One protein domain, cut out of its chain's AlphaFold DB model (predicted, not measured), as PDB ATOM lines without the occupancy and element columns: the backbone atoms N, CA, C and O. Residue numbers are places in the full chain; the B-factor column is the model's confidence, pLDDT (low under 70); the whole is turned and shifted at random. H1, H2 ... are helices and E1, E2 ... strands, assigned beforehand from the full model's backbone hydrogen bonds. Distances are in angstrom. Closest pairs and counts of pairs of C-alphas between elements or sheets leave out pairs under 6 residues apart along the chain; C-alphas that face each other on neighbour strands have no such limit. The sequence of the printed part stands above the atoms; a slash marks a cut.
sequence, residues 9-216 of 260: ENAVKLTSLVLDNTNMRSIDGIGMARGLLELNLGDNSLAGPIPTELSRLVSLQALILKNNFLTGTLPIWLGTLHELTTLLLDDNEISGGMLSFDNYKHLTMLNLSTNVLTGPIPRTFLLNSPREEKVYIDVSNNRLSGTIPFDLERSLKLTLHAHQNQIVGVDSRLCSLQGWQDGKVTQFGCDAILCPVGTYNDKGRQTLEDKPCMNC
ATOM      1  N   GLU A   9      -2.921 -42.051   2.923       92.75
ATOM      2  CA  GLU A   9      -1.630 -41.630   3.480       92.75
ATOM      3  C   GLU A   9      -0.919 -40.570   2.627       92.75
ATOM      4  O   GLU A   9      -0.141 -39.776   3.156       92.75
ATOM      5  N   ASN A  10      -1.194 -40.528   1.320       93.56
ATOM      6  CA  ASN A  10      -0.601 -39.549   0.410       93.56
ATOM      7  C   ASN A  10      -1.282 -38.176   0.514       93.56
ATOM      8  O   ASN A  10      -0.706 -37.164   0.112       93.56
ATOM      9  N   ALA A  11      -2.489 -38.110   1.085       91.69
ATOM     10  CA  ALA A  11      -3.244 -36.879   1.284       91.69
ATOM     11  C   ALA A  11      -2.754 -36.120   2.533       91.69
ATOM     12  O   ALA A  11      -3.518 -35.812   3.441       91.69
ATOM     13  N   VAL A  12      -1.465 -35.778   2.580       91.38
ATOM     14  CA  VAL A  12      -0.797 -35.196   3.767       91.38
ATOM     15  C   VAL A  12      -1.344 -33.836   4.222       91.38
ATOM     16  O   VAL A  12      -1.057 -33.402   5.333       91.38
ATOM     17  N   LYS A  13      -2.114 -33.149   3.369       94.81
ATOM     18  CA  LYS A  13      -2.792 -31.881   3.692       94.81
ATOM     19  C   LYS A  13      -4.247 -32.070   4.139       94.81
ATOM     20  O   LYS A  13      -4.910 -31.081   4.438       94.81
ATOM     21  N   LEU A  14      -4.764 -33.299   4.135       94.00
ATOM     22  CA  LEU A  14      -6.139 -33.590   4.521       94.00
ATOM     23  C   LEU A  14      -6.281 -33.469   6.041       94.00
ATOM     24  O   LEU A  14      -5.739 -34.277   6.790       94.00
ATOM     25  N   THR A  15      -7.028 -32.460   6.479       97.12
ATOM     26  CA  THR A  15      -7.276 -32.184   7.901       97.12
ATOM     27  C   THR A  15      -8.722 -32.426   8.314       97.12
ATOM     28  O   THR A  15      -8.973 -32.671   9.488       97.12
ATOM     29  N   SER A  16      -9.673 -32.382   7.383       97.62
ATOM     30  CA  SER A  16     -11.085 -32.637   7.658       97.62
ATOM     31  C   SER A  16     -11.642 -33.590   6.611       97.62
ATOM     32  O   SER A  16     -11.437 -33.396   5.410       97.62
ATOM     33  N   LEU A  17     -12.311 -34.641   7.078       96.50
ATOM     34  CA  LEU A  17     -13.012 -35.607   6.246       96.50
ATOM     35  C   LEU A  17     -14.438 -35.780   6.761       96.50
ATOM     36  O   LEU A  17     -14.666 -36.305   7.851       96.50
ATOM     37  N   VAL A  18     -15.396 -35.358   5.939       96.38
ATOM     38  CA  VAL A  18     -16.827 -35.390   6.245       96.38
ATOM     39  C   VAL A  18     -17.519 -36.313   5.253       96.38
ATOM     40  O   VAL A  18     -17.525 -36.060   4.049       96.38
ATOM     41  N   LEU A  19     -18.049 -37.421   5.764       94.69
ATOM     42  CA  LEU A  19     -18.698 -38.489   5.005       94.69
ATOM     43  C   LEU A  19     -19.992 -38.940   5.700       94.69
ATOM     44  O   LEU A  19     -20.348 -40.124   5.657       94.69
ATOM     45  N   ASP A  20     -20.691 -38.026   6.370       92.06
ATOM     46  CA  ASP A  20     -21.977 -38.321   6.991       92.06
ATOM     47  C   ASP A  20     -23.054 -38.639   5.949       92.06
ATOM     48  O   ASP A  20     -23.019 -38.155   4.816       92.06
ATOM     49  N   ASN A  21     -24.005 -39.502   6.313       93.19
ATOM     50  CA  ASN A  21     -25.126 -39.876   5.441       93.19
ATOM     51  C   ASN A  21     -24.704 -40.453   4.067       93.19
ATOM     52  O   ASN A  21     -25.370 -40.263   3.048       93.19
ATOM     53  N   THR A  22     -23.601 -41.206   4.019       91.12
ATOM     54  CA  THR A  22     -23.075 -41.830   2.787       91.12
ATOM     55  C   THR A  22     -23.370 -43.332   2.691       91.12
ATOM     56  O   THR A  22     -22.927 -44.017   1.761       91.12
ATOM     57  N   ASN A  23     -24.150 -43.884   3.631       90.44
ATOM     58  CA  ASN A  23     -24.422 -45.322   3.754       90.44
ATOM     59  C   ASN A  23     -23.139 -46.175   3.841       90.44
ATOM     60  O   ASN A  23     -23.100 -47.324   3.361       90.44
ATOM     61  N   MET A  24     -22.065 -45.624   4.411       90.56
ATOM     62  CA  MET A  24     -20.818 -46.346   4.650       90.56
ATOM     63  C   MET A  24     -21.023 -47.479   5.651       90.56
ATOM     64  O   MET A  24     -21.833 -47.380   6.572       90.56
ATOM     65  N   ARG A  25     -20.304 -48.582   5.436       92.50
ATOM     66  CA  ARG A  25     -20.339 -49.776   6.302       92.50
ATOM     67  C   ARG A  25     -18.982 -50.160   6.880       92.50
ATOM     68  O   ARG A  25     -18.950 -50.885   7.866       92.50
ATOM     69  N   SER A  26     -17.905 -49.700   6.253       91.69
ATOM     70  CA  SER A  26     -16.528 -49.913   6.682       91.69
ATOM     71  C   SER A  26     -15.740 -48.623   6.489       91.69
ATOM     72  O   SER A  26     -16.139 -47.778   5.679       91.69
ATOM     73  N   ILE A  27     -14.656 -48.492   7.247       94.25
ATOM     74  CA  ILE A  27     -13.695 -47.388   7.183       94.25
ATOM     75  C   ILE A  27     -12.261 -47.893   7.006       94.25
ATOM     76  O   ILE A  27     -11.323 -47.172   7.329       94.25
ATOM     77  N   ASP A  28     -12.102 -49.111   6.481       94.12
ATOM     78  CA  ASP A  28     -10.799 -49.757   6.330       94.12
ATOM     79  C   ASP A  28      -9.775 -48.818   5.676       94.12
ATOM     80  O   ASP A  28     -10.019 -48.234   4.615       94.12
ATOM     81  N   GLY A  29      -8.627 -48.659   6.333       94.44
ATOM     82  CA  GLY A  29      -7.527 -47.822   5.862       94.44
ATOM     83  C   GLY A  29      -7.567 -46.389   6.392       94.44
ATOM     84  O   GLY A  29      -6.555 -45.690   6.297       94.44
ATOM     85  N   ILE A  30      -8.661 -45.945   7.026       95.62
ATOM     86  CA  ILE A  30      -8.787 -44.561   7.515       95.62
ATOM     87  C   ILE A  30      -7.681 -44.196   8.509       95.62
ATOM     88  O   ILE A  30      -7.235 -43.053   8.548       95.62
ATOM     89  N   GLY A  31      -7.166 -45.178   9.263       96.25
ATOM     90  CA  GLY A  31      -6.067 -44.989  10.214       96.25
ATOM     91  C   GLY A  31      -4.737 -44.543   9.584       96.25
ATOM     92  O   GLY A  31      -3.777 -44.270  10.308       96.25
ATOM     93  N   MET A  32      -4.646 -44.490   8.251       96.56
ATOM     94  CA  MET A  32      -3.490 -43.964   7.523       96.56
ATOM     95  C   MET A  32      -3.530 -42.440   7.336       96.56
ATOM     96  O   MET A  32      -2.482 -41.826   7.132       96.56
ATOM     97  N   ALA A  33      -4.692 -41.806   7.506       95.75
ATOM     98  CA  ALA A  33      -4.886 -40.360   7.388       95.75
ATOM     99  C   ALA A  33      -4.454 -39.604   8.662       95.75
ATOM    100  O   ALA A  33      -5.233 -38.892   9.292       95.75
ATOM    101  N   ARG A  34      -3.192 -39.768   9.077       95.19
ATOM    102  CA  ARG A  34      -2.681 -39.327  10.394       95.19
ATOM    103  C   ARG A  34      -2.749 -37.816  10.652       95.19
ATOM    104  O   ARG A  34      -2.640 -37.412  11.803       95.19
ATOM    105  N   GLY A  35      -2.893 -37.006   9.602       96.00
ATOM    106  CA  GLY A  35      -3.037 -35.549   9.691       96.00
ATOM    107  C   GLY A  35      -4.469 -35.060   9.940       96.00
ATOM    108  O   GLY A  35      -4.672 -33.851  10.046       96.00
ATOM    109  N   LEU A  36      -5.454 -35.964  10.022       97.81
ATOM    110  CA  LEU A  36      -6.842 -35.589  10.270       97.81
ATOM    111  C   LEU A  36      -7.017 -34.952  11.652       97.81
ATOM    112  O   LEU A  36      -6.619 -35.505  12.676       97.81
ATOM    113  N   LEU A  37      -7.685 -33.804  11.644       98.56
ATOM    114  CA  LEU A  37      -8.165 -33.064  12.805       98.56
ATOM    115  C   LEU A  37      -9.668 -33.290  13.005       98.56
ATOM    116  O   LEU A  37     -10.144 -33.325  14.134       98.56
ATOM    117  N   GLU A  38     -10.419 -33.487  11.925       98.69
ATOM    118  CA  GLU A  38     -11.854 -33.744  11.968       98.69
ATOM    119  C   GLU A  38     -12.205 -34.975  11.134       98.69
ATOM    120  O   GLU A  38     -11.835 -35.084   9.963       98.69
ATOM    121  N   LEU A  39     -12.957 -35.889  11.744       98.56
ATOM    122  CA  LEU A  39     -13.541 -37.040  11.076       98.56
ATOM    123  C   LEU A  39     -15.024 -37.140  11.427       98.56
ATOM    124  O   LEU A  39     -15.389 -37.481  12.558       98.56
ATOM    125  N   ASN A  40     -15.876 -36.883  10.436       98.50
ATOM    126  CA  ASN A  40     -17.317 -37.041  10.559       98.50
ATOM    127  C   ASN A  40     -17.813 -38.219   9.718       98.50
ATOM    128  O   ASN A  40     -17.809 -38.183   8.490       98.50
ATOM    129  N   LEU A  41     -18.257 -39.264  10.411       97.50
ATOM    130  CA  LEU A  41     -18.846 -40.481   9.858       97.50
ATOM    131  C   LEU A  41     -20.255 -40.709  10.428       97.50
ATOM    132  O   LEU A  41     -20.736 -41.848  10.466       97.50
ATOM    133  N   GLY A  42     -20.910 -39.646  10.899       97.00
ATOM    134  CA  GLY A  42     -22.260 -39.708  11.443       97.00
ATOM    135  C   GLY A  42     -23.282 -40.226  10.429       97.00
ATOM    136  O   GLY A  42     -23.047 -40.220   9.224       97.00
ATOM    137  N   ASP A  43     -24.428 -40.694  10.915       96.00
ATOM    138  CA  ASP A  43     -25.581 -41.005  10.057       96.00
ATOM    139  C   ASP A  43     -25.270 -42.055   8.965       96.00
ATOM    140  O   ASP A  43     -25.763 -41.997   7.841       96.00
ATOM    141  N   ASN A  44     -24.422 -43.035   9.287       94.38
ATOM    142  CA  ASN A  44     -24.005 -44.103   8.382       94.38
ATOM    143  C   ASN A  44     -24.544 -45.474   8.828       94.38
ATOM    144  O   ASN A  44     -25.444 -45.606   9.657       94.38
ATOM    145  N   SER A  45     -24.035 -46.539   8.208       95.06
ATOM    146  CA  SER A  45     -24.347 -47.929   8.542       95.06
ATOM    147  C   SER A  45     -23.132 -48.674   9.112       95.06
ATOM    148  O   SER A  45     -23.010 -49.883   8.889       95.06
ATOM    149  N   LEU A  46     -22.222 -47.976   9.805       95.38
ATOM    150  CA  LEU A  46     -21.093 -48.609  10.491       95.38
ATOM    151  C   LEU A  46     -21.631 -49.512  11.599       95.38
ATOM    152  O   LEU A  46     -22.530 -49.111  12.333       95.38
ATOM    153  N   ALA A  47     -21.110 -50.729  11.705       95.94
ATOM    154  CA  ALA A  47     -21.593 -51.724  12.655       95.94
ATOM    155  C   ALA A  47     -20.432 -52.476  13.306       95.94
ATOM    156  O   ALA A  47     -19.330 -52.515  12.765       95.94
ATOM    157  N   GLY A  48     -20.703 -53.119  14.442       97.31
ATOM    158  CA  GLY A  48     -19.661 -53.777  15.230       97.31
ATOM    159  C   GLY A  48     -18.926 -52.796  16.153       97.31
ATOM    160  O   GLY A  48     -19.413 -51.688  16.373       97.31
ATOM    161  N   PRO A  49     -17.787 -53.191  16.742       98.25
ATOM    162  CA  PRO A  49     -17.043 -52.336  17.662       98.25
ATOM    163  C   PRO A  49     -16.445 -51.111  16.967       98.25
ATOM    164  O   PRO A  49     -16.190 -51.128  15.765       98.25
ATOM    165  N   ILE A  50     -16.150 -50.068  17.750       98.38
ATOM    166  CA  ILE A  50     -15.388 -48.906  17.275       98.38
ATOM    167  C   ILE A  50     -14.022 -49.398  16.738       98.38
ATOM    168  O   ILE A  50     -13.259 -49.992  17.512       98.38
ATOM    169  N   PRO A  51     -13.695 -49.177  15.448       96.50
ATOM    170  CA  PRO A  51     -12.500 -49.747  14.826       96.50
ATOM    171  C   PRO A  51     -11.200 -49.276  15.478       96.50
ATOM    172  O   PRO A  51     -10.989 -48.085  15.701       96.50
ATOM    173  N   THR A  52     -10.291 -50.213  15.750       97.50
ATOM    174  CA  THR A  52      -9.016 -49.930  16.428       97.50
ATOM    175  C   THR A  52      -8.067 -49.076  15.596       97.50
ATOM    176  O   THR A  52      -7.188 -48.431  16.161       97.50
ATOM    177  N   GLU A  53      -8.225 -49.019  14.274       96.12
ATOM    178  CA  GLU A  53      -7.391 -48.182  13.407       96.12
ATOM    179  C   GLU A  53      -7.547 -46.678  13.680       96.12
ATOM    180  O   GLU A  53      -6.595 -45.928  13.466       96.12
ATOM    181  N   LEU A  54      -8.680 -46.254  14.256       98.12
ATOM    182  CA  LEU A  54      -8.895 -44.877  14.712       98.12
ATOM    183  C   LEU A  54      -7.900 -44.461  15.808       98.12
ATOM    184  O   LEU A  54      -7.600 -43.278  15.934       98.12
ATOM    185  N   SER A  55      -7.304 -45.414  16.541       97.81
ATOM    186  CA  SER A  55      -6.246 -45.135  17.529       97.81
ATOM    187  C   SER A  55      -5.003 -44.460  16.933       97.81
ATOM    188  O   SER A  55      -4.215 -43.864  17.666       97.81
ATOM    189  N   ARG A  56      -4.815 -44.540  15.609       97.75
ATOM    190  CA  ARG A  56      -3.692 -43.921  14.891       97.75
ATOM    191  C   ARG A  56      -3.902 -42.436  14.603       97.75
ATOM    192  O   ARG A  56      -2.936 -41.751  14.273       97.75
ATOM    193  N   LEU A  57      -5.130 -41.940  14.721       97.88
ATOM    194  CA  LEU A  57      -5.515 -40.574  14.367       97.88
ATOM    195  C   LEU A  57      -5.367 -39.629  15.569       97.88
ATOM    196  O   LEU A  57      -6.301 -38.943  15.965       97.88
ATOM    197  N   VAL A  58      -4.182 -39.626  16.185       97.31
ATOM    198  CA  VAL A  58      -3.914 -38.954  17.473       97.31
ATOM    199  C   VAL A  58      -4.070 -37.430  17.443       97.31
ATOM    200  O   VAL A  58      -4.210 -36.824  18.498       97.31
ATOM    201  N   SER A  59      -4.069 -36.823  16.254       97.75
ATOM    202  CA  SER A  59      -4.286 -35.386  16.051       97.75
ATOM    203  C   SER A  59      -5.764 -34.991  15.961       97.75
ATOM    204  O   SER A  59      -6.054 -33.804  15.817       97.75
ATOM    205  N   LEU A  60      -6.696 -35.951  16.037       98.50
ATOM    206  CA  LEU A  60      -8.123 -35.659  15.967       98.50
ATOM    207  C   LEU A  60      -8.560 -34.727  17.097       98.50
ATOM    208  O   LEU A  60      -8.368 -35.006  18.278       98.50
ATOM    209  N   GLN A  61      -9.246 -33.667  16.693       98.75
ATOM    210  CA  GLN A  61      -9.941 -32.702  17.534       98.75
ATOM    211  C   GLN A  61     -11.453 -32.942  17.535       98.75
ATOM    212  O   GLN A  61     -12.118 -32.633  18.524       98.75
ATOM    213  N   ALA A  62     -12.006 -33.523  16.467       98.81
ATOM    214  CA  ALA A  62     -13.419 -33.873  16.373       98.81
ATOM    215  C   ALA A  62     -13.612 -35.272  15.774       98.81
ATOM    216  O   ALA A  62     -13.178 -35.547  14.654       98.81
ATOM    217  N   LEU A  63     -14.298 -36.144  16.516       98.81
ATOM    218  CA  LEU A  63     -14.697 -37.475  16.064       98.81
ATOM    219  C   LEU A  63     -16.211 -37.645  16.213       98.81
ATOM    220  O   LEU A  63     -16.745 -37.666  17.325       98.81
ATOM    221  N   ILE A  64     -16.900 -37.788  15.084       98.81
ATOM    222  CA  ILE A  64     -18.360 -37.904  15.026       98.81
ATOM    223  C   ILE A  64     -18.715 -39.265  14.427       98.81
ATOM    224  O   ILE A  64     -18.558 -39.486  13.229       98.81
ATOM    225  N   LEU A  65     -19.207 -40.180  15.265       98.62
ATOM    226  CA  LEU A  65     -19.715 -41.506  14.878       98.62
ATOM    227  C   LEU A  65     -21.197 -41.685  15.252       98.62
ATOM    228  O   LEU A  65     -21.703 -42.814  15.293       98.62
ATOM    229  N   LYS A  66     -21.895 -40.583  15.550       98.00
ATOM    230  CA  LYS A  66     -23.302 -40.591  15.954       98.00
ATOM    231  C   LYS A  66     -24.194 -41.287  14.930       98.00
ATOM    232  O   LYS A  66     -23.889 -41.322  13.737       98.00
ATOM    233  N   ASN A  67     -25.325 -41.796  15.386       97.06
ATOM    234  CA  ASN A  67     -26.333 -42.417  14.542       97.06
ATOM    235  C   ASN A  67     -25.774 -43.531  13.619       97.06
ATOM    236  O   ASN A  67     -26.139 -43.621  12.451       97.06
ATOM    237  N   ASN A  68     -24.980 -44.457  14.166       96.75
ATOM    238  CA  ASN A  68     -24.534 -45.692  13.496       96.75
ATOM    239  C   ASN A  68     -25.073 -46.954  14.214       96.75
ATOM    240  O   ASN A  68     -25.956 -46.879  15.063       96.75
ATOM    241  N   PHE A  69     -24.612 -48.144  13.851       97.00
ATOM    242  CA  PHE A  69     -24.969 -49.417  14.496       97.00
ATOM    243  C   PHE A  69     -23.793 -49.970  15.314       97.00
ATOM    244  O   PHE A  69     -23.573 -51.186  15.359       97.00
ATOM    245  N   LEU A  70     -22.974 -49.087  15.894       98.31
ATOM    246  CA  LEU A  70     -21.780 -49.492  16.629       98.31
ATOM    247  C   LEU A  70     -22.173 -50.209  17.924       98.31
ATOM    248  O   LEU A  70     -23.064 -49.766  18.641       98.31
ATOM    249  N   THR A  71     -21.494 -51.312  18.218       98.31
ATOM    250  CA  THR A  71     -21.692 -52.172  19.394       98.31
ATOM    251  C   THR A  71     -20.381 -52.319  20.174       98.31
ATOM    252  O   THR A  71     -19.413 -51.599  19.938       98.31
ATOM    253  N   GLY A  72     -20.317 -53.251  21.130       98.19
ATOM    254  CA  GLY A  72     -19.125 -53.465  21.953       98.19
ATOM    255  C   GLY A  72     -18.978 -52.402  23.039       98.19
ATOM    256  O   GLY A  72     -19.960 -51.766  23.414       98.19
ATOM    257  N   THR A  73     -17.778 -52.249  23.595       98.56
ATOM    258  CA  THR A  73     -17.486 -51.278  24.663       98.56
ATOM    259  C   THR A  73     -16.721 -50.075  24.133       98.56
ATOM    260  O   THR A  73     -16.052 -50.175  23.104       98.56
ATOM    261  N   LEU A  74     -16.735 -48.961  24.871       98.44
ATOM    262  CA  LEU A  74     -15.781 -47.875  24.640       98.44
ATOM    263  C   LEU A  74     -14.349 -48.421  24.798       98.44
ATOM    264  O   LEU A  74     -14.011 -48.939  25.866       98.44
ATOM    265  N   PRO A  75     -13.504 -48.368  23.758       97.31
ATOM    266  CA  PRO A  75     -12.188 -48.973  23.829       97.31
ATOM    267  C   PRO A  75     -11.195 -48.069  24.562       97.31
ATOM    268  O   PRO A  75     -11.194 -46.853  24.387       97.31
ATOM    269  N   ILE A  76     -10.291 -48.673  25.339       95.94
ATOM    270  CA  ILE A  76      -9.314 -47.933  26.157       95.94
ATOM    271  C   ILE A  76      -8.389 -47.034  25.326       95.94
ATOM    272  O   ILE A  76      -7.943 -45.994  25.806       95.94
ATOM    273  N   TRP A  77      -8.142 -47.398  24.061       96.38
ATOM    274  CA  TRP A  77      -7.331 -46.593  23.154       96.38
ATOM    275  C   TRP A  77      -7.970 -45.244  22.828       96.38
ATOM    276  O   TRP A  77      -7.243 -44.367  22.393       96.38
ATOM    277  N   LEU A  78      -9.268 -45.009  23.079       96.81
ATOM    278  CA  LEU A  78      -9.837 -43.661  22.940       96.81
ATOM    279  C   LEU A  78      -9.015 -42.645  23.742       96.81
ATOM    280  O   LEU A  78      -8.766 -41.550  23.259       96.81
ATOM    281  N   GLY A  79      -8.495 -43.039  24.911       93.31
ATOM    282  CA  GLY A  79      -7.616 -42.198  25.727       93.31
ATOM    283  C   GLY A  79      -6.316 -41.745  25.047       93.31
ATOM    284  O   GLY A  79      -5.650 -40.865  25.587       93.31
ATOM    285  N   THR A  80      -5.941 -42.298  23.886       94.75
ATOM    286  CA  THR A  80      -4.808 -41.804  23.085       94.75
ATOM    287  C   THR A  80      -5.170 -40.592  22.229       94.75
ATOM    288  O   THR A  80      -4.257 -39.911  21.775       94.75
ATOM    289  N   LEU A  81      -6.456 -40.290  22.029       96.94
ATOM    290  CA  LEU A  81      -6.955 -39.148  21.254       96.94
ATOM    291  C   LEU A  81      -7.116 -37.906  22.150       96.94
ATOM    292  O   LEU A  81      -8.208 -37.378  22.341       96.94
ATOM    293  N   HIS A  82      -6.013 -37.476  22.761       94.44
ATOM    294  CA  HIS A  82      -5.983 -36.449  23.813       94.44
ATOM    295  C   HIS A  82      -6.277 -35.023  23.318       94.44
ATOM    296  O   HIS A  82      -6.624 -34.164  24.130       94.44
ATOM    297  N   GLU A  83      -6.188 -34.791  22.006       97.56
ATOM    298  CA  GLU A  83      -6.513 -33.517  21.351       97.56
ATOM    299  C   GLU A  83      -8.022 -33.327  21.108       97.56
ATOM    300  O   GLU A  83      -8.447 -32.261  20.660       97.56
ATOM    301  N   LEU A  84      -8.856 -34.333  21.415       98.12
ATOM    302  CA  LEU A  84     -10.293 -34.254  21.168       98.12
ATOM    303  C   LEU A  84     -10.948 -33.119  21.967       98.12
ATOM    304  O   LEU A  84     -10.909 -33.076  23.197       98.12
ATOM    305  N   THR A  85     -11.634 -32.254  21.225       98.38
ATOM    306  CA  THR A  85     -12.566 -31.233  21.719       98.38
ATOM    307  C   THR A  85     -14.011 -31.722  21.673       98.38
ATOM    308  O   THR A  85     -14.814 -31.370  22.541       98.38
ATOM    309  N   THR A  86     -14.326 -32.565  20.683       98.75
ATOM    310  CA  THR A  86     -15.673 -33.051  20.376       98.75
ATOM    311  C   THR A  86     -15.661 -34.555  20.117       98.75
ATOM    312  O   THR A  86     -14.983 -35.029  19.205       98.75
ATOM    313  N   LEU A  87     -16.458 -35.306  20.879       98.75
ATOM    314  CA  LEU A  87     -16.695 -36.733  20.667       98.75
ATOM    315  C   LEU A  87     -18.197 -37.030  20.697       98.75
ATOM    316  O   LEU A  87     -18.836 -36.932  21.745       98.75
ATOM    317  N   LEU A  88     -18.755 -37.422  19.552       98.88
ATOM    318  CA  LEU A  88     -20.178 -37.745  19.408       98.88
ATOM    319  C   LEU A  88     -20.344 -39.220  19.033       98.88
ATOM    320  O   LEU A  88     -19.984 -39.629  17.928       98.88
ATOM    321  N   LEU A  89     -20.880 -40.014  19.957       98.75
ATOM    322  CA  LEU A  89     -21.154 -41.450  19.818       98.75
ATOM    323  C   LEU A  89     -22.636 -41.776  20.076       98.75
ATOM    324  O   LEU A  89     -22.993 -42.942  20.265       98.75
ATOM    325  N   ASP A  90     -23.496 -40.761  20.111       98.62
ATOM    326  CA  ASP A  90     -24.921 -40.907  20.381       98.62
ATOM    327  C   ASP A  90     -25.662 -41.737  19.332       98.62
ATOM    328  O   ASP A  90     -25.192 -41.913  18.207       98.62
ATOM    329  N   ASP A  91     -26.823 -42.271  19.715       97.94
ATOM    330  CA  ASP A  91     -27.666 -43.108  18.852       97.94
ATOM    331  C   ASP A  91     -26.883 -44.312  18.275       97.94
ATOM    332  O   ASP A  91     -26.836 -44.528  17.061       97.94
ATOM    333  N   ASN A  92     -26.264 -45.111  19.144       98.06
ATOM    334  CA  ASN A  92     -25.591 -46.374  18.813       98.06
ATOM    335  C   ASN A  92     -26.053 -47.493  19.779       98.06
ATOM    336  O   ASN A  92     -27.033 -47.350  20.509       98.06
ATOM    337  N   GLU A  93     -25.380 -48.642  19.771       97.94
ATOM    338  CA  GLU A  93     -25.632 -49.786  20.660       97.94
ATOM    339  C   GLU A  93     -24.397 -50.093  21.538       97.94
ATOM    340  O   GLU A  93     -24.109 -51.248  21.871       97.94
ATOM    341  N   ILE A  94     -23.640 -49.056  21.916       98.62
ATOM    342  CA  ILE A  94     -22.425 -49.176  22.731       98.62
ATOM    343  C   ILE A  94     -22.806 -49.568  24.162       98.62
ATOM    344  O   ILE A  94     -23.730 -49.024  24.767       98.62
ATOM    345  N   SER A  95     -22.073 -50.531  24.705       98.31
ATOM    346  CA  SER A  95     -22.322 -51.210  25.975       98.31
ATOM    347  C   SER A  95     -21.138 -51.089  26.939       98.31
ATOM    348  O   SER A  95     -20.098 -50.517  26.613       98.31
ATOM    349  N   GLY A  96     -21.281 -51.653  28.139       98.19
ATOM    350  CA  GLY A  96     -20.250 -51.598  29.175       98.19
ATOM    351  C   GLY A  96     -20.185 -50.243  29.886       98.19
ATOM    352  O   GLY A  96     -21.099 -49.429  29.778       98.19
ATOM    353  N   GLY A  97     -19.118 -50.036  30.657       97.75
ATOM    354  CA  GLY A  97     -18.924 -48.825  31.454       97.75
ATOM    355  C   GLY A  97     -18.417 -47.628  30.652       97.75
ATOM    356  O   GLY A  97     -17.752 -47.782  29.626       97.75
ATOM    357  N   MET A  98     -18.680 -46.427  31.166       96.12
ATOM    358  CA  MET A  98     -18.018 -45.208  30.700       96.12
ATOM    359  C   MET A  98     -16.511 -45.251  30.990       96.12
ATOM    360  O   MET A  98     -16.078 -45.758  32.026       96.12
ATOM    361  N   LEU A  99     -15.719 -44.637  30.108       96.38
ATOM    362  CA  LEU A  99     -14.339 -44.265  30.424       96.38
ATOM    363  C   LEU A  99     -14.322 -43.008  31.307       96.38
ATOM    364  O   LEU A  99     -15.296 -42.260  31.373       96.38
ATOM    365  N   SER A 100     -13.198 -42.752  31.969       95.56
ATOM    366  CA  SER A 100     -12.980 -41.541  32.768       95.56
ATOM    367  C   SER A 100     -12.835 -40.280  31.917       95.56
ATOM    368  O   SER A 100     -13.135 -39.192  32.386       95.56
ATOM    369  N   PHE A 101     -12.357 -40.370  30.676       95.62
ATOM    370  CA  PHE A 101     -12.012 -39.174  29.890       95.62
ATOM    371  C   PHE A 101     -11.131 -38.177  30.677       95.62
ATOM    372  O   PHE A 101     -11.173 -36.968  30.477       95.62
ATOM    373  N   ASP A 102     -10.311 -38.693  31.588       94.25
ATOM    374  CA  ASP A 102      -9.487 -37.919  32.506       94.25
ATOM    375  C   ASP A 102      -8.270 -37.309  31.818       94.25
ATOM    376  O   ASP A 102      -7.747 -36.330  32.319       94.25
ATOM    377  N   ASN A 103      -7.840 -37.809  30.660       91.44
ATOM    378  CA  ASN A 103      -6.698 -37.256  29.918       91.44
ATOM    379  C   ASN A 103      -7.070 -36.209  28.853       91.44
ATOM    380  O   ASN A 103      -6.188 -35.714  28.152       91.44
ATOM    381  N   TYR A 104      -8.348 -35.848  28.732       94.88
ATOM    382  CA  TYR A 104      -8.840 -34.980  27.664       94.88
ATOM    383  C   TYR A 104      -8.892 -33.517  28.102       94.88
ATOM    384  O   TYR A 104      -9.892 -33.042  28.639       94.88
ATOM    385  N   LYS A 105      -7.800 -32.792  27.860       95.00
ATOM    386  CA  LYS A 105      -7.626 -31.408  28.332       95.00
ATOM    387  C   LYS A 105      -8.411 -30.367  27.546       95.00
ATOM    388  O   LYS A 105      -8.559 -29.252  28.030       95.00
ATOM    389  N   HIS A 106      -8.892 -30.727  26.361       96.31
ATOM    390  CA  HIS A 106      -9.577 -29.821  25.439       96.31
ATOM    391  C   HIS A 106     -11.042 -30.210  25.197       96.31
ATOM    392  O   HIS A 106     -11.743 -29.525  24.454       96.31
ATOM    393  N   LEU A 107     -11.520 -31.290  25.824       96.69
ATOM    394  CA  LEU A 107     -12.864 -31.816  25.597       96.69
ATOM    395  C   LEU A 107     -13.917 -30.877  26.179       96.69
ATOM    396  O   LEU A 107     -14.002 -30.682  27.391       96.69
ATOM    397  N   THR A 108     -14.748 -30.337  25.294       97.19
ATOM    398  CA  THR A 108     -15.860 -29.441  25.626       97.19
ATOM    399  C   THR A 108     -17.205 -30.019  25.207       97.19
ATOM    400  O   THR A 108     -18.231 -29.583  25.722       97.19
ATOM    401  N   MET A 109     -17.231 -31.027  24.330       98.62
ATOM    402  CA  MET A 109     -18.458 -31.684  23.893       98.62
ATOM    403  C   MET A 109     -18.301 -33.205  23.872       98.62
ATOM    404  O   MET A 109     -17.536 -33.757  23.083       98.62
ATOM    405  N   LEU A 110     -19.075 -33.893  24.711       98.62
ATOM    406  CA  LEU A 110     -19.173 -35.352  24.729       98.62
ATOM    407  C   LEU A 110     -20.640 -35.768  24.686       98.62
ATOM    408  O   LEU A 110     -21.405 -35.443  25.595       98.62
ATOM    409  N   ASN A 111     -21.024 -36.530  23.667       98.88
ATOM    410  CA  ASN A 111     -22.357 -37.113  23.581       98.88
ATOM    411  C   ASN A 111     -22.266 -38.635  23.477       98.88
ATOM    412  O   ASN A 111     -21.762 -39.181  22.498       98.88
ATOM    413  N   LEU A 112     -22.751 -39.310  24.511       98.75
ATOM    414  CA  LEU A 112     -22.881 -40.761  24.623       98.75
ATOM    415  C   LEU A 112     -24.355 -41.178  24.756       98.75
ATOM    416  O   LEU A 112     -24.641 -42.328  25.103       98.75
ATOM    417  N   SER A 113     -25.294 -40.252  24.542       98.75
ATOM    418  CA  SER A 113     -26.715 -40.504  24.760       98.75
ATOM    419  C   SER A 113     -27.266 -41.599  23.849       98.75
ATOM    420  O   SER A 113     -26.723 -41.882  22.784       98.75
ATOM    421  N   THR A 114     -28.364 -42.228  24.261       98.19
ATOM    422  CA  THR A 114     -29.058 -43.244  23.450       98.19
ATOM    423  C   THR A 114     -28.124 -44.394  23.056       98.19
ATOM    424  O   THR A 114     -27.876 -44.669  21.884       98.19
ATOM    425  N   ASN A 115     -27.579 -45.046  24.080       98.50
ATOM    426  CA  ASN A 115     -26.751 -46.247  23.999       98.50
ATOM    427  C   ASN A 115     -27.231 -47.249  25.073       98.50
ATOM    428  O   ASN A 115     -28.330 -47.133  25.623       98.50
ATOM    429  N   VAL A 116     -26.438 -48.276  25.379       98.19
ATOM    430  CA  VAL A 116     -26.728 -49.254  26.442       98.19
ATOM    431  C   VAL A 116     -25.612 -49.303  27.490       98.19
ATOM    432  O   VAL A 116     -25.351 -50.361  28.069       98.19
ATOM    433  N   LEU A 117     -24.963 -48.162  27.750       98.69
ATOM    434  CA  LEU A 117     -23.907 -48.028  28.757       98.69
ATOM    435  C   LEU A 117     -24.449 -48.337  30.155       98.69
ATOM    436  O   LEU A 117     -25.563 -47.940  30.498       98.69
ATOM    437  N   THR A 118     -23.663 -49.038  30.965       98.56
ATOM    438  CA  THR A 118     -24.027 -49.506  32.308       98.56
ATOM    439  C   THR A 118     -23.023 -49.044  33.359       98.56
ATOM    440  O   THR A 118     -21.940 -48.551  33.051       98.56
ATOM    441  N   GLY A 119     -23.367 -49.249  34.631       98.44
ATOM    442  CA  GLY A 119     -22.480 -48.936  35.749       98.44
ATOM    443  C   GLY A 119     -22.446 -47.444  36.090       98.44
ATOM    444  O   GLY A 119     -23.207 -46.657  35.526       98.44
ATOM    445  N   PRO A 120     -21.613 -47.050  37.064       98.50
ATOM    446  CA  PRO A 120     -21.575 -45.679  37.547       98.50
ATOM    447  C   PRO A 120     -20.787 -44.750  36.624       98.50
ATOM    448  O   PRO A 120     -19.874 -45.177  35.917       98.50
ATOM    449  N   ILE A 121     -21.080 -43.451  36.719       98.44
ATOM    450  CA  ILE A 121     -20.175 -42.408  36.227       98.44
ATOM    451  C   ILE A 121     -18.876 -42.494  37.056       98.44
ATOM    452  O   ILE A 121     -18.947 -42.424  38.289       98.44
ATOM    453  N   PRO A 122     -17.694 -42.666  36.432       97.56
ATOM    454  CA  PRO A 122     -16.430 -42.742  37.158       97.56
ATOM    455  C   PRO A 122     -16.176 -41.481  37.991       97.56
ATOM    456  O   PRO A 122     -16.415 -40.370  37.532       97.56
ATOM    457  N   ARG A 123     -15.612 -41.623  39.196       96.50
ATOM    458  CA  ARG A 123     -15.225 -40.458  40.021       96.50
ATOM    459  C   ARG A 123     -14.142 -39.599  39.372       96.50
ATOM    460  O   ARG A 123     -14.069 -38.411  39.623       96.50
ATOM    461  N   THR A 124     -13.304 -40.191  38.527       96.31
ATOM    462  CA  THR A 124     -12.284 -39.464  37.760       96.31
ATOM    463  C   THR A 124     -12.828 -38.891  36.451       96.31
ATOM    464  O   THR A 124     -12.045 -38.413  35.632       96.31
ATOM    465  N   PHE A 125     -14.146 -38.949  36.225       97.19
ATOM    466  CA  PHE A 125     -14.739 -38.470  34.987       97.19
ATOM    467  C   PHE A 125     -14.423 -36.981  34.771       97.19
ATOM    468  O   PHE A 125     -14.707 -36.160  35.639       97.19
ATOM    469  N   LEU A 126     -13.806 -36.641  33.631       94.44
ATOM    470  CA  LEU A 126     -13.417 -35.274  33.243       94.44
ATOM    471  C   LEU A 126     -12.413 -34.577  34.177       94.44
ATOM    472  O   LEU A 126     -12.334 -33.345  34.188       94.44
ATOM    473  N   LEU A 127     -11.607 -35.340  34.923       93.81
ATOM    474  CA  LEU A 127     -10.681 -34.809  35.932       93.81
ATOM    475  C   LEU A 127      -9.767 -33.674  35.423       93.81
ATOM    476  O   LEU A 127      -9.517 -32.728  36.173       93.81
ATOM    477  N   ASN A 128      -9.285 -33.760  34.175       92.62
ATOM    478  CA  ASN A 128      -8.420 -32.743  33.557       92.62
ATOM    479  C   ASN A 128      -9.105 -31.930  32.443       92.62
ATOM    480  O   ASN A 128      -8.406 -31.308  31.648       92.62
ATOM    481  N   SER A 129     -10.439 -31.929  32.373       91.31
ATOM    482  CA  SER A 129     -11.182 -31.087  31.424       91.31
ATOM    483  C   SER A 129     -10.976 -29.582  31.696       91.31
ATOM    484  O   SER A 129     -10.587 -29.204  32.811       91.31
ATOM    485  N   PRO A 130     -11.237 -28.700  30.710       91.25
ATOM    486  CA  PRO A 130     -11.186 -27.256  30.914       91.25
ATOM    487  C   PRO A 130     -12.080 -26.813  32.080       91.25
ATOM    488  O   PRO A 130     -13.286 -27.059  32.096       91.25
ATOM    489  N   ARG A 131     -11.498 -26.122  33.067       91.19
ATOM    490  CA  ARG A 131     -12.242 -25.686  34.262       91.19
ATOM    491  C   ARG A 131     -13.214 -24.543  33.986       91.19
ATOM    492  O   ARG A 131     -14.307 -24.531  34.542       91.19
ATOM    493  N   GLU A 132     -12.789 -23.566  33.188       91.25
ATOM    494  CA  GLU A 132     -13.507 -22.298  32.988       91.25
ATOM    495  C   GLU A 132     -14.268 -22.216  31.661       91.25
ATOM    496  O   GLU A 132     -15.038 -21.271  31.444       91.25
ATOM    497  N   GLU A 133     -14.075 -23.194  30.779       94.38
ATOM    498  CA  GLU A 133     -14.823 -23.301  29.532       94.38
ATOM    499  C   GLU A 133     -16.135 -24.046  29.762       94.38
ATOM    500  O   GLU A 133     -16.280 -24.826  30.705       94.38
ATOM    501  N   LYS A 134     -17.117 -23.777  28.900       95.56
ATOM    502  CA  LYS A 134     -18.378 -24.507  28.941       95.56
ATOM    503  C   LYS A 134     -18.136 -25.929  28.446       95.56
ATOM    504  O   LYS A 134     -17.696 -26.113  27.315       95.56
ATOM    505  N   VAL A 135     -18.475 -26.909  29.275       96.75
ATOM    506  CA  VAL A 135     -18.389 -28.329  28.931       96.75
ATOM    507  C   VAL A 135     -19.804 -28.888  28.847       96.75
ATOM    508  O   VAL A 135     -20.582 -28.779  29.792       96.75
ATOM    509  N   TYR A 136     -20.155 -29.463  27.704       98.44
ATOM    510  CA  TYR A 136     -21.439 -30.097  27.439       98.44
ATOM    511  C   TYR A 136     -21.273 -31.614  27.412       98.44
ATOM    512  O   TYR A 136     -20.561 -32.156  26.566       98.44
ATOM    513  N   ILE A 137     -21.966 -32.292  28.323       98.44
ATOM    514  CA  ILE A 137     -21.950 -33.744  28.454       98.44
ATOM    515  C   ILE A 137     -23.376 -34.266  28.377       98.44
ATOM    516  O   ILE A 137     -24.228 -33.897  29.188       98.44
ATOM    517  N   ASP A 138     -23.619 -35.186  27.456       98.88
ATOM    518  CA  ASP A 138     -24.884 -35.902  27.365       98.88
ATOM    519  C   ASP A 138     -24.657 -37.409  27.463       98.88
ATOM    520  O   ASP A 138     -24.001 -38.025  26.627       98.88
ATOM    521  N   VAL A 139     -25.184 -37.997  28.529       98.75
ATOM    522  CA  VAL A 139     -25.180 -39.437  28.814       98.75
ATOM    523  C   VAL A 139     -26.604 -39.952  29.023       98.75
ATOM    524  O   VAL A 139     -26.811 -41.035  29.578       98.75
ATOM    525  N   SER A 140     -27.609 -39.169  28.625       98.75
ATOM    526  CA  SER A 140     -29.015 -39.531  28.773       98.75
ATOM    527  C   SER A 140     -29.367 -40.803  28.003       98.75
ATOM    528  O   SER A 140     -28.633 -41.229  27.113       98.75
ATOM    529  N   ASN A 141     -30.499 -41.426  28.330       98.00
ATOM    530  CA  ASN A 141     -30.992 -42.596  27.593       98.00
ATOM    531  C   ASN A 141     -29.968 -43.746  27.549       98.00
ATOM    532  O   ASN A 141     -29.606 -44.252  26.489       98.00
ATOM    533  N   ASN A 142     -29.489 -44.141  28.726       98.62
ATOM    534  CA  ASN A 142     -28.568 -45.255  28.931       98.62
ATOM    535  C   ASN A 142     -29.051 -46.103  30.128       98.62
ATOM    536  O   ASN A 142     -30.207 -46.034  30.551       98.62
ATOM    537  N   ARG A 143     -28.182 -46.956  30.675       98.31
ATOM    538  CA  ARG A 143     -28.419 -47.757  31.888       98.31
ATOM    539  C   ARG A 143     -27.390 -47.432  32.977       98.31
ATOM    540  O   ARG A 143     -27.035 -48.307  33.769       98.31
ATOM    541  N   LEU A 144     -26.889 -46.195  33.002       98.69
ATOM    542  CA  LEU A 144     -25.939 -45.743  34.017       98.69
ATOM    543  C   LEU A 144     -26.605 -45.759  35.387       98.69
ATOM    544  O   LEU A 144     -27.764 -45.375  35.513       98.69
ATOM    545  N   SER A 145     -25.886 -46.203  36.407       98.38
ATOM    546  CA  SER A 145     -26.425 -46.429  37.746       98.38
ATOM    547  C   SER A 145     -25.657 -45.670  38.825       98.38
ATOM    548  O   SER A 145     -24.652 -45.012  38.567       98.38
ATOM    549  N   GLY A 146     -26.143 -45.735  40.063       98.25
ATOM    550  CA  GLY A 146     -25.496 -45.078  41.198       98.25
ATOM    551  C   GLY A 146     -25.838 -43.592  41.298       98.25
ATOM    552  O   GLY A 146     -26.976 -43.194  41.053       98.25
ATOM    553  N   THR A 147     -24.860 -42.788  41.709       98.38
ATOM    554  CA  THR A 147     -25.041 -41.381  42.095       98.38
ATOM    555  C   THR A 147     -24.162 -40.485  41.229       98.38
ATOM    556  O   THR A 147     -23.017 -40.851  40.968       98.38
ATOM    557  N   ILE A 148     -24.654 -39.305  40.829       98.50
ATOM    558  CA  ILE A 148     -23.808 -38.275  40.200       98.50
ATOM    559  C   ILE A 148     -22.716 -37.856  41.205       98.50
ATOM    560  O   ILE A 148     -23.062 -37.314  42.261       98.50
ATOM    561  N   PRO A 149     -21.423 -38.124  40.931       97.88
ATOM    562  CA  PRO A 149     -20.359 -37.918  41.906       97.88
ATOM    563  C   PRO A 149     -20.027 -36.432  42.066       97.88
ATOM    564  O   PRO A 149     -19.997 -35.688  41.087       97.88
ATOM    565  N   PHE A 150     -19.710 -36.018  43.298       97.56
ATOM    566  CA  PHE A 150     -19.265 -34.651  43.588       97.56
ATOM    567  C   PHE A 150     -18.038 -34.236  42.778       97.56
ATOM    568  O   PHE A 150     -17.951 -33.066  42.450       97.56
ATOM    569  N   ASP A 151     -17.168 -35.187  42.417       97.00
ATOM    570  CA  ASP A 151     -15.908 -34.989  41.682       97.00
ATOM    571  C   ASP A 151     -16.051 -34.297  40.300       97.00
ATOM    572  O   ASP A 151     -15.053 -33.927  39.671       97.00
ATOM    573  N   LEU A 152     -17.286 -34.119  39.814       96.19
ATOM    574  CA  LEU A 152     -17.585 -33.325  38.623       96.19
ATOM    575  C   LEU A 152     -17.528 -31.811  38.870       96.19
ATOM    576  O   LEU A 152     -17.406 -31.049  37.908       96.19
ATOM    577  N   GLU A 153     -17.605 -31.361  40.125       95.31
ATOM    578  CA  GLU A 153     -17.522 -29.954  40.548       95.31
ATOM    579  C   GLU A 153     -16.311 -29.207  39.972       95.31
ATOM    580  O   GLU A 153     -16.329 -27.982  39.847       95.31
ATOM    581  N   ARG A 154     -15.261 -29.942  39.594       93.12
ATOM    582  CA  ARG A 154     -14.056 -29.426  38.932       93.12
ATOM    583  C   ARG A 154     -14.332 -28.671  37.635       93.12
ATOM    584  O   ARG A 154     -13.589 -27.733  37.344       93.12
ATOM    585  N   SER A 155     -15.355 -29.056  36.871       93.19
ATOM    586  CA  SER A 155     -15.788 -28.308  35.686       93.19
ATOM    587  C   SER A 155     -16.794 -27.240  36.115       93.19
ATOM    588  O   SER A 155     -17.938 -27.545  36.444       93.19
ATOM    589  N   LEU A 156     -16.377 -25.970  36.144       93.00
ATOM    590  CA  LEU A 156     -17.171 -24.887  36.744       93.00
ATOM    591  C   LEU A 156     -18.381 -24.482  35.886       93.00
ATOM    592  O   LEU A 156     -19.323 -23.872  36.387       93.00
ATOM    593  N   LYS A 157     -18.367 -24.817  34.591       95.19
ATOM    594  CA  LYS A 157     -19.436 -24.510  33.627       95.19
ATOM    595  C   LYS A 157     -19.927 -25.775  32.920       95.19
ATOM    596  O   LYS A 157     -19.989 -25.830  31.692       95.19
ATOM    597  N   LEU A 158     -20.261 -26.796  33.706       96.50
ATOM    598  CA  LEU A 158     -20.769 -28.066  33.196       96.50
ATOM    599  C   LEU A 158     -22.273 -28.002  32.897       96.50
ATOM    600  O   LEU A 158     -23.080 -27.702  33.780       96.50
ATOM    601  N   THR A 159     -22.659 -28.374  31.680       97.62
ATOM    602  CA  THR A 159     -24.028 -28.759  31.319       97.62
ATOM    603  C   THR A 159     -24.072 -30.281  31.205       97.62
ATOM    604  O   THR A 159     -23.406 -30.852  30.345       97.62
ATOM    605  N   LEU A 160     -24.848 -30.940  32.072       98.12
ATOM    606  CA  LEU A 160     -24.940 -32.402  32.142       98.12
ATOM    607  C   LEU A 160     -26.366 -32.877  31.849       98.12
ATOM    608  O   LEU A 160     -27.303 -32.558  32.579       98.12
ATOM    609  N   HIS A 161     -26.534 -33.715  30.837       98.62
ATOM    610  CA  HIS A 161     -27.779 -34.432  30.583       98.62
ATOM    611  C   HIS A 161     -27.607 -35.897  30.991       98.62
ATOM    612  O   HIS A 161     -26.872 -36.642  30.356       98.62
ATOM    613  N   ALA A 162     -28.278 -36.313  32.071       98.44
ATOM    614  CA  ALA A 162     -28.187 -37.680  32.606       98.44
ATOM    615  C   ALA A 162     -29.559 -38.340  32.847       98.44
ATOM    616  O   ALA A 162     -29.650 -39.389  33.478       98.44
ATOM    617  N   HIS A 163     -30.631 -37.731  32.335       98.31
ATOM    618  CA  HIS A 163     -32.000 -38.236  32.438       98.31
ATOM    619  C   HIS A 163     -32.169 -39.594  31.735       98.31
ATOM    620  O   HIS A 163     -31.347 -39.975  30.901       98.31
ATOM    621  N   GLN A 164     -33.242 -40.322  32.059       97.25
ATOM    622  CA  GLN A 164     -33.524 -41.650  31.485       97.25
ATOM    623  C   GLN A 164     -32.345 -42.635  31.650       97.25
ATOM    624  O   GLN A 164     -31.867 -43.239  30.694       97.25
ATOM    625  N   ASN A 165     -31.882 -42.778  32.893       98.25
ATOM    626  CA  ASN A 165     -30.862 -43.734  33.330       98.25
ATOM    627  C   ASN A 165     -31.359 -44.509  34.568       98.25
ATOM    628  O   ASN A 165     -32.513 -44.381  34.972       98.25
ATOM    629  N   GLN A 166     -30.487 -45.303  35.191       98.06
ATOM    630  CA  GLN A 166     -30.712 -46.000  36.466       98.06
ATOM    631  C   GLN A 166     -30.074 -45.261  37.660       98.06
ATOM    632  O   GLN A 166     -29.665 -45.872  38.652       98.06
ATOM    633  N   ILE A 167     -29.940 -43.936  37.553       98.44
ATOM    634  CA  ILE A 167     -29.346 -43.081  38.585       98.44
ATOM    635  C   ILE A 167     -30.328 -42.943  39.747       98.44
ATOM    636  O   ILE A 167     -31.507 -42.647  39.556       98.44
ATOM    637  N   VAL A 168     -29.834 -43.140  40.964       97.88
ATOM    638  CA  VAL A 168     -30.641 -43.112  42.194       97.88
ATOM    639  C   VAL A 168     -30.388 -41.869  43.044       97.88
ATOM    640  O   VAL A 168     -31.115 -41.633  44.005       97.88
ATOM    641  N   GLY A 169     -29.373 -41.068  42.709       98.12
ATOM    642  CA  GLY A 169     -29.004 -39.902  43.502       98.12
ATOM    643  C   GLY A 169     -28.135 -38.880  42.775       98.12
ATOM    644  O   GLY A 169     -27.451 -39.177  41.795       98.12
ATOM    645  N   VAL A 170     -28.099 -37.681  43.346       98.69
ATOM    646  CA  VAL A 170     -27.129 -36.620  43.057       98.69
ATOM    647  C   VAL A 170     -26.423 -36.292  44.371       98.69
ATOM    648  O   VAL A 170     -27.090 -36.168  45.398       98.69
ATOM    649  N   ASP A 171     -25.090 -36.186  44.377       98.38
ATOM    650  CA  ASP A 171     -24.371 -35.736  45.576       98.38
ATOM    651  C   ASP A 171     -24.820 -34.313  45.943       98.38
ATOM    652  O   ASP A 171     -24.728 -33.391  45.131       98.38
ATOM    653  N   SER A 172     -25.324 -34.129  47.165       97.81
ATOM    654  CA  SER A 172     -25.997 -32.893  47.585       97.81
ATOM    655  C   SER A 172     -25.101 -31.656  47.537       97.81
ATOM    656  O   SER A 172     -25.599 -30.540  47.390       97.81
ATOM    657  N   ARG A 173     -23.776 -31.832  47.598       97.81
ATOM    658  CA  ARG A 173     -22.813 -30.730  47.472       97.81
ATOM    659  C   ARG A 173     -22.838 -30.090  46.083       97.81
ATOM    660  O   ARG A 173     -22.535 -28.907  45.963       97.81
ATOM    661  N   LEU A 174     -23.248 -30.832  45.051       98.00
ATOM    662  CA  LEU A 174     -23.406 -30.298  43.697       98.00
ATOM    663  C   LEU A 174     -24.567 -29.304  43.597       98.00
ATOM    664  O   LEU A 174     -24.551 -28.432  42.739       98.00
ATOM    665  N   CYS A 175     -25.558 -29.392  44.483       98.00
ATOM    666  CA  CYS A 175     -26.830 -28.676  44.368       98.00
ATOM    667  C   CYS A 175     -26.769 -27.189  44.752       98.00
ATOM    668  O   CYS A 175     -27.800 -26.543  44.883       98.00
ATOM    669  N   SER A 176     -25.568 -26.649  44.949       97.06
ATOM    670  CA  SER A 176     -25.323 -25.226  45.216       97.06
ATOM    671  C   SER A 176     -24.221 -24.637  44.331       97.06
ATOM    672  O   SER A 176     -23.828 -23.484  44.512       97.06
ATOM    673  N   LEU A 177     -23.713 -25.414  43.364       96.75
ATOM    674  CA  LEU A 177     -22.629 -24.977  42.493       96.75
ATOM    675  C   LEU A 177     -23.058 -23.821  41.589       96.75
ATOM    676  O   LEU A 177     -24.108 -23.844  40.945       96.75
ATOM    677  N   GLN A 178     -22.191 -22.816  41.512       95.62
ATOM    678  CA  GLN A 178     -22.339 -21.690  40.599       95.62
ATOM    679  C   GLN A 178     -21.904 -22.084  39.186       95.62
ATOM    680  O   GLN A 178     -21.017 -22.914  39.013       95.62
ATOM    681  N   GLY A 179     -22.536 -21.499  38.165       94.12
ATOM    682  CA  GLY A 179     -22.217 -21.749  36.751       94.12
ATOM    683  C   GLY A 179     -22.725 -23.084  36.195       94.12
ATOM    684  O   GLY A 179     -23.033 -23.170  35.006       94.12
ATOM    685  N   TRP A 180     -22.910 -24.091  37.048       97.06
ATOM    686  CA  TRP A 180     -23.453 -25.390  36.667       97.06
ATOM    687  C   TRP A 180     -24.840 -25.301  36.047       97.06
ATOM    688  O   TRP A 180     -25.721 -24.578  36.524       97.06
ATOM    689  N   GLN A 181     -25.026 -26.101  34.997       97.50
ATOM    690  CA  GLN A 181     -26.248 -26.171  34.211       97.50
ATOM    691  C   GLN A 181     -26.697 -24.793  33.724       97.50
ATOM    692  O   GLN A 181     -27.862 -24.438  33.876       97.50
ATOM    693  N   ASP A 182     -25.767 -23.996  33.192       95.56
ATOM    694  CA  ASP A 182     -26.019 -22.608  32.781       95.56
ATOM    695  C   ASP A 182     -26.557 -21.737  33.937       95.56
ATOM    696  O   ASP A 182     -27.462 -20.917  33.779       95.56
ATOM    697  N   GLY A 183     -26.016 -21.955  35.141       96.81
ATOM    698  CA  GLY A 183     -26.396 -21.264  36.376       96.81
ATOM    699  C   GLY A 183     -27.682 -21.772  37.036       96.81
ATOM    700  O   GLY A 183     -28.025 -21.316  38.128       96.81
ATOM    701  N   LYS A 184     -28.389 -22.735  36.432       98.12
ATOM    702  CA  LYS A 184     -29.678 -23.227  36.944       98.12
ATOM    703  C   LYS A 184     -29.582 -23.955  38.278       98.12
ATOM    704  O   LYS A 184     -30.548 -23.923  39.031       98.12
ATOM    705  N   VAL A 185     -28.428 -24.525  38.621       98.19
ATOM    706  CA  VAL A 185     -28.222 -25.138  39.946       98.19
ATOM    707  C   VAL A 185     -28.405 -24.128  41.080       98.19
ATOM    708  O   VAL A 185     -29.042 -24.442  42.076       98.19
ATOM    709  N   THR A 186     -27.951 -22.884  40.917       97.50
ATOM    710  CA  THR A 186     -28.165 -21.840  41.940       97.50
ATOM    711  C   THR A 186     -29.624 -21.402  42.073       97.50
ATOM    712  O   THR A 186     -29.999 -20.846  43.100       97.50
ATOM    713  N   GLN A 187     -30.440 -21.648  41.044       97.50
ATOM    714  CA  GLN A 187     -31.853 -21.263  41.003       97.50
ATOM    715  C   GLN A 187     -32.754 -22.379  41.540       97.50
ATOM    716  O   GLN A 187     -33.676 -22.105  42.299       97.50
ATOM    717  N   PHE A 188     -32.489 -23.632  41.154       98.38
ATOM    718  CA  PHE A 188     -33.392 -24.767  41.397       98.38
ATOM    719  C   PHE A 188     -32.731 -25.927  42.161       98.38
ATOM    720  O   PHE A 188     -33.307 -27.003  42.289       98.38
ATOM    721  N   GLY A 189     -31.511 -25.748  42.665       98.38
ATOM    722  CA  GLY A 189     -30.805 -26.770  43.433       98.38
ATOM    723  C   GLY A 189     -30.558 -28.057  42.641       98.38
ATOM    724  O   GLY A 189     -30.156 -28.022  41.474       98.38
ATOM    725  N   CYS A 190     -30.796 -29.212  43.273       98.19
ATOM    726  CA  CYS A 190     -30.609 -30.520  42.637       98.19
ATOM    727  C   CYS A 190     -31.586 -30.765  41.481       98.19
ATOM    728  O   CYS A 190     -31.245 -31.511  40.563       98.19
ATOM    729  N   ASP A 191     -32.760 -30.126  41.491       98.50
ATOM    730  CA  ASP A 191     -33.783 -30.324  40.462       98.50
ATOM    731  C   ASP A 191     -33.292 -29.811  39.105       98.50
ATOM    732  O   ASP A 191     -33.665 -30.355  38.067       98.50
ATOM    733  N   ALA A 192     -32.371 -28.837  39.095       98.50
ATOM    734  CA  ALA A 192     -31.658 -28.430  37.889       98.50
ATOM    735  C   ALA A 192     -30.701 -29.500  37.354       98.50
ATOM    736  O   ALA A 192     -30.317 -29.425  36.193       98.50
ATOM    737  N   ILE A 193     -30.272 -30.478  38.150       98.50
ATOM    738  CA  ILE A 193     -29.394 -31.567  37.702       98.50
ATOM    739  C   ILE A 193     -30.253 -32.722  37.189       98.50
ATOM    740  O   ILE A 193     -30.143 -33.080  36.017       98.50
ATOM    741  N   LEU A 194     -31.126 -33.261  38.044       98.56
ATOM    742  CA  LEU A 194     -32.097 -34.305  37.718       98.56
ATOM    743  C   LEU A 194     -33.321 -34.170  38.623       98.56
ATOM    744  O   LEU A 194     -33.180 -33.938  39.821       98.56
ATOM    745  N   CYS A 195     -34.511 -34.405  38.073       98.50
ATOM    746  CA  CYS A 195     -35.720 -34.489  38.884       98.50
ATOM    747  C   CYS A 195     -35.635 -35.646  39.897       98.50
ATOM    748  O   CYS A 195     -35.169 -36.735  39.538       98.50
ATOM    749  N   PRO A 196     -36.096 -35.452  41.143       97.88
ATOM    750  CA  PRO A 196     -36.043 -36.481  42.170       97.88
ATOM    751  C   PRO A 196     -36.913 -37.695  41.828       97.88
ATOM    752  O   PRO A 196     -37.863 -37.616  41.045       97.88
ATOM    753  N   VAL A 197     -36.594 -38.833  42.452       96.44
ATOM    754  CA  VAL A 197     -37.390 -40.067  42.356       96.44
ATOM    755  C   VAL A 197     -38.856 -39.763  42.667       96.44
ATOM    756  O   VAL A 197     -39.159 -39.038  43.613       96.44
ATOM    757  N   GLY A 198     -39.772 -40.313  41.871       95.25
ATOM    758  CA  GLY A 198     -41.203 -40.040  42.018       95.25
ATOM    759  C   GLY A 198     -41.705 -38.779  41.315       95.25
ATOM    760  O   GLY A 198     -42.915 -38.565  41.284       95.25
ATOM    761  N   THR A 199     -40.822 -37.987  40.707       96.94
ATOM    762  CA  THR A 199     -41.190 -36.795  39.934       96.94
ATOM    763  C   THR A 199     -40.688 -36.876  38.495       96.94
ATOM    764  O   THR A 199     -39.859 -37.725  38.164       96.94
ATOM    765  N   TYR A 200     -41.186 -35.996  37.630       97.00
ATOM    766  CA  TYR A 200     -40.758 -35.888  36.241       97.00
ATOM    767  C   TYR A 200     -40.735 -34.439  35.754       97.00
ATOM    768  O   TYR A 200     -41.394 -33.558  36.305       97.00
ATOM    769  N   ASN A 201     -40.011 -34.212  34.669       96.81
ATOM    770  CA  ASN A 201     -40.050 -32.997  33.858       96.81
ATOM    771  C   ASN A 201     -39.727 -33.406  32.417       96.81
ATOM    772  O   ASN A 201     -38.957 -34.337  32.247       96.81
ATOM    773  N   ASP A 202     -40.216 -32.735  31.378       95.31
ATOM    774  CA  ASP A 202     -39.963 -33.129  29.978       95.31
ATOM    775  C   ASP A 202     -38.468 -33.180  29.595       95.31
ATOM    776  O   ASP A 202     -38.087 -33.885  28.659       95.31
ATOM    777  N   LYS A 203     -37.601 -32.482  30.338       95.88
ATOM    778  CA  LYS A 203     -36.130 -32.524  30.205       95.88
ATOM    779  C   LYS A 203     -35.433 -33.440  31.213       95.88
ATOM    780  O   LYS A 203     -34.203 -33.482  31.253       95.88
ATOM    781  N   GLY A 204     -36.196 -34.117  32.068       97.25
ATOM    782  CA  GLY A 204     -35.711 -34.898  33.207       97.25
ATOM    783  C   GLY A 204     -35.052 -34.057  34.303       97.25
ATOM    784  O   GLY A 204     -34.441 -34.611  35.210       97.25
ATOM    785  N   ARG A 205     -35.143 -32.728  34.221       98.12
ATOM    786  CA  ARG A 205     -34.603 -31.758  35.178       98.12
ATOM    787  C   ARG A 205     -35.346 -30.435  35.020       98.12
ATOM    788  O   ARG A 205     -35.799 -30.119  33.922       98.12
ATOM    789  N   GLN A 206     -35.416 -29.634  36.067       98.19
ATOM    790  CA  GLN A 206     -35.988 -28.297  35.999       98.19
ATOM    791  C   GLN A 206     -35.062 -27.344  35.230       98.19
ATOM    792  O   GLN A 206     -33.888 -27.172  35.555       98.19
ATOM    793  N   THR A 207     -35.596 -26.704  34.192       96.25
ATOM    794  CA  THR A 207     -34.860 -25.724  33.365       96.25
ATOM    795  C   THR A 207     -35.492 -24.333  33.390       96.25
ATOM    796  O   THR A 207     -34.796 -23.330  33.190       96.25
ATOM    797  N   LEU A 208     -36.790 -24.268  33.690       96.38
ATOM    798  CA  LEU A 208     -37.595 -23.055  33.765       96.38
ATOM    799  C   LEU A 208     -38.325 -23.002  35.113       96.38
ATOM    800  O   LEU A 208     -38.616 -24.035  35.717       96.38
ATOM    801  N   GLU A 209     -38.609 -21.792  35.583       95.50
ATOM    802  CA  GLU A 209     -39.273 -21.556  36.870       95.50
ATOM    803  C   GLU A 209     -40.727 -22.056  36.866       95.50
ATOM    804  O   GLU A 209     -41.170 -22.690  37.817       95.50
ATOM    805  N   ASP A 210     -41.433 -21.870  35.749       96.50
ATOM    806  CA  ASP A 210     -42.821 -22.292  35.530       96.50
ATOM    807  C   ASP A 210     -42.973 -23.787  35.190       96.50
ATOM    808  O   ASP A 210     -44.090 -24.281  35.027       96.50
ATOM    809  N   LYS A 211     -41.858 -24.523  35.095       96.12
ATOM    810  CA  LYS A 211     -41.833 -25.964  34.812       96.12
ATOM    811  C   LYS A 211     -41.008 -26.729  35.851       96.12
ATOM    812  O   LYS A 211     -39.928 -27.225  35.513       96.12
ATOM    813  N   PRO A 212     -41.488 -26.842  37.104       97.94
ATOM    814  CA  PRO A 212     -40.813 -27.623  38.135       97.94
ATOM    815  C   PRO A 212     -40.875 -29.129  37.850       97.94
ATOM    816  O   PRO A 212     -41.533 -29.587  36.910       97.94
ATOM    817  N   CYS A 213     -40.181 -29.916  38.671       97.94
ATOM    818  CA  CYS A 213     -40.361 -31.362  38.695       97.94
ATOM    819  C   CYS A 213     -41.731 -31.699  39.305       97.94
ATOM    820  O   CYS A 213     -42.021 -31.384  40.457       97.94
ATOM    821  N   MET A 214     -42.595 -32.324  38.512       97.25
ATOM    822  CA  MET A 214     -43.982 -32.620  38.866       97.25
ATOM    823  C   MET A 214     -44.102 -34.028  39.448       97.25
ATOM    824  O   MET A 214     -43.458 -34.952  38.963       97.25
ATOM    825  N   ASN A 215     -44.953 -34.226  40.456       96.38
ATOM    826  CA  ASN A 215     -45.179 -35.547  41.053       96.38
ATOM    827  C   ASN A 215     -45.811 -36.541  40.064       96.38
ATOM    828  O   ASN A 215     -46.746 -36.201  39.335       96.38
ATOM    829  N   CYS A 216     -45.364 -37.795  40.116       93.69
ATOM    830  CA  CYS A 216     -45.988 -38.911  39.416       93.69
ATOM    831  C   CYS A 216     -46.969 -39.656  40.320       93.69
ATOM    832  O   CYS A 216     -46.579 -40.283  41.301       93.69
TER     833      CYS A 216
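AT A GLANCE: This is residues 9 to 216 of the 260 residues of the protein "Hypothetical protein" of Cyclophora tenuis (UniProt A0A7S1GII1). With little regular structure, this elongated solenoid of stacked turns has the parallel sheet E1 E2 E3 E4 E5 E7 E9 along one side and parallel E6 E8 E10 on another. H4 and H5 cap one end. Mixed in class, with five named helices and ten strands, the 208 printed residues are compact: radius of gyration of the C-alphas 17.9 A, spans 58 by 32 by 28 A.

IN THESE COORDINATES: E1, residues 16 to 18, begins at (-11.085, -32.637, 7.658). E2 is residues 38 to 40, H4 172 to 176. H5, residues 184 to 192, ends at (-31.658, -28.430, 37.889).

HOW THE PARTS SIT: Parallel E1 and E2 have N 17 and O 38 within hydrogen-bond range, 3.0 A. H4 and H5 touch, the closest C-alphas, Cys 175 and Gly 189, 4.5 A apart. H5 has 2 of 5 O i to N i+4 and 3 of 6 O i to N i+3 pairs within range.

THE WHOLE: The printed part has no cut; E1 to E2 is a long link; no printed residue is under pLDDT 70.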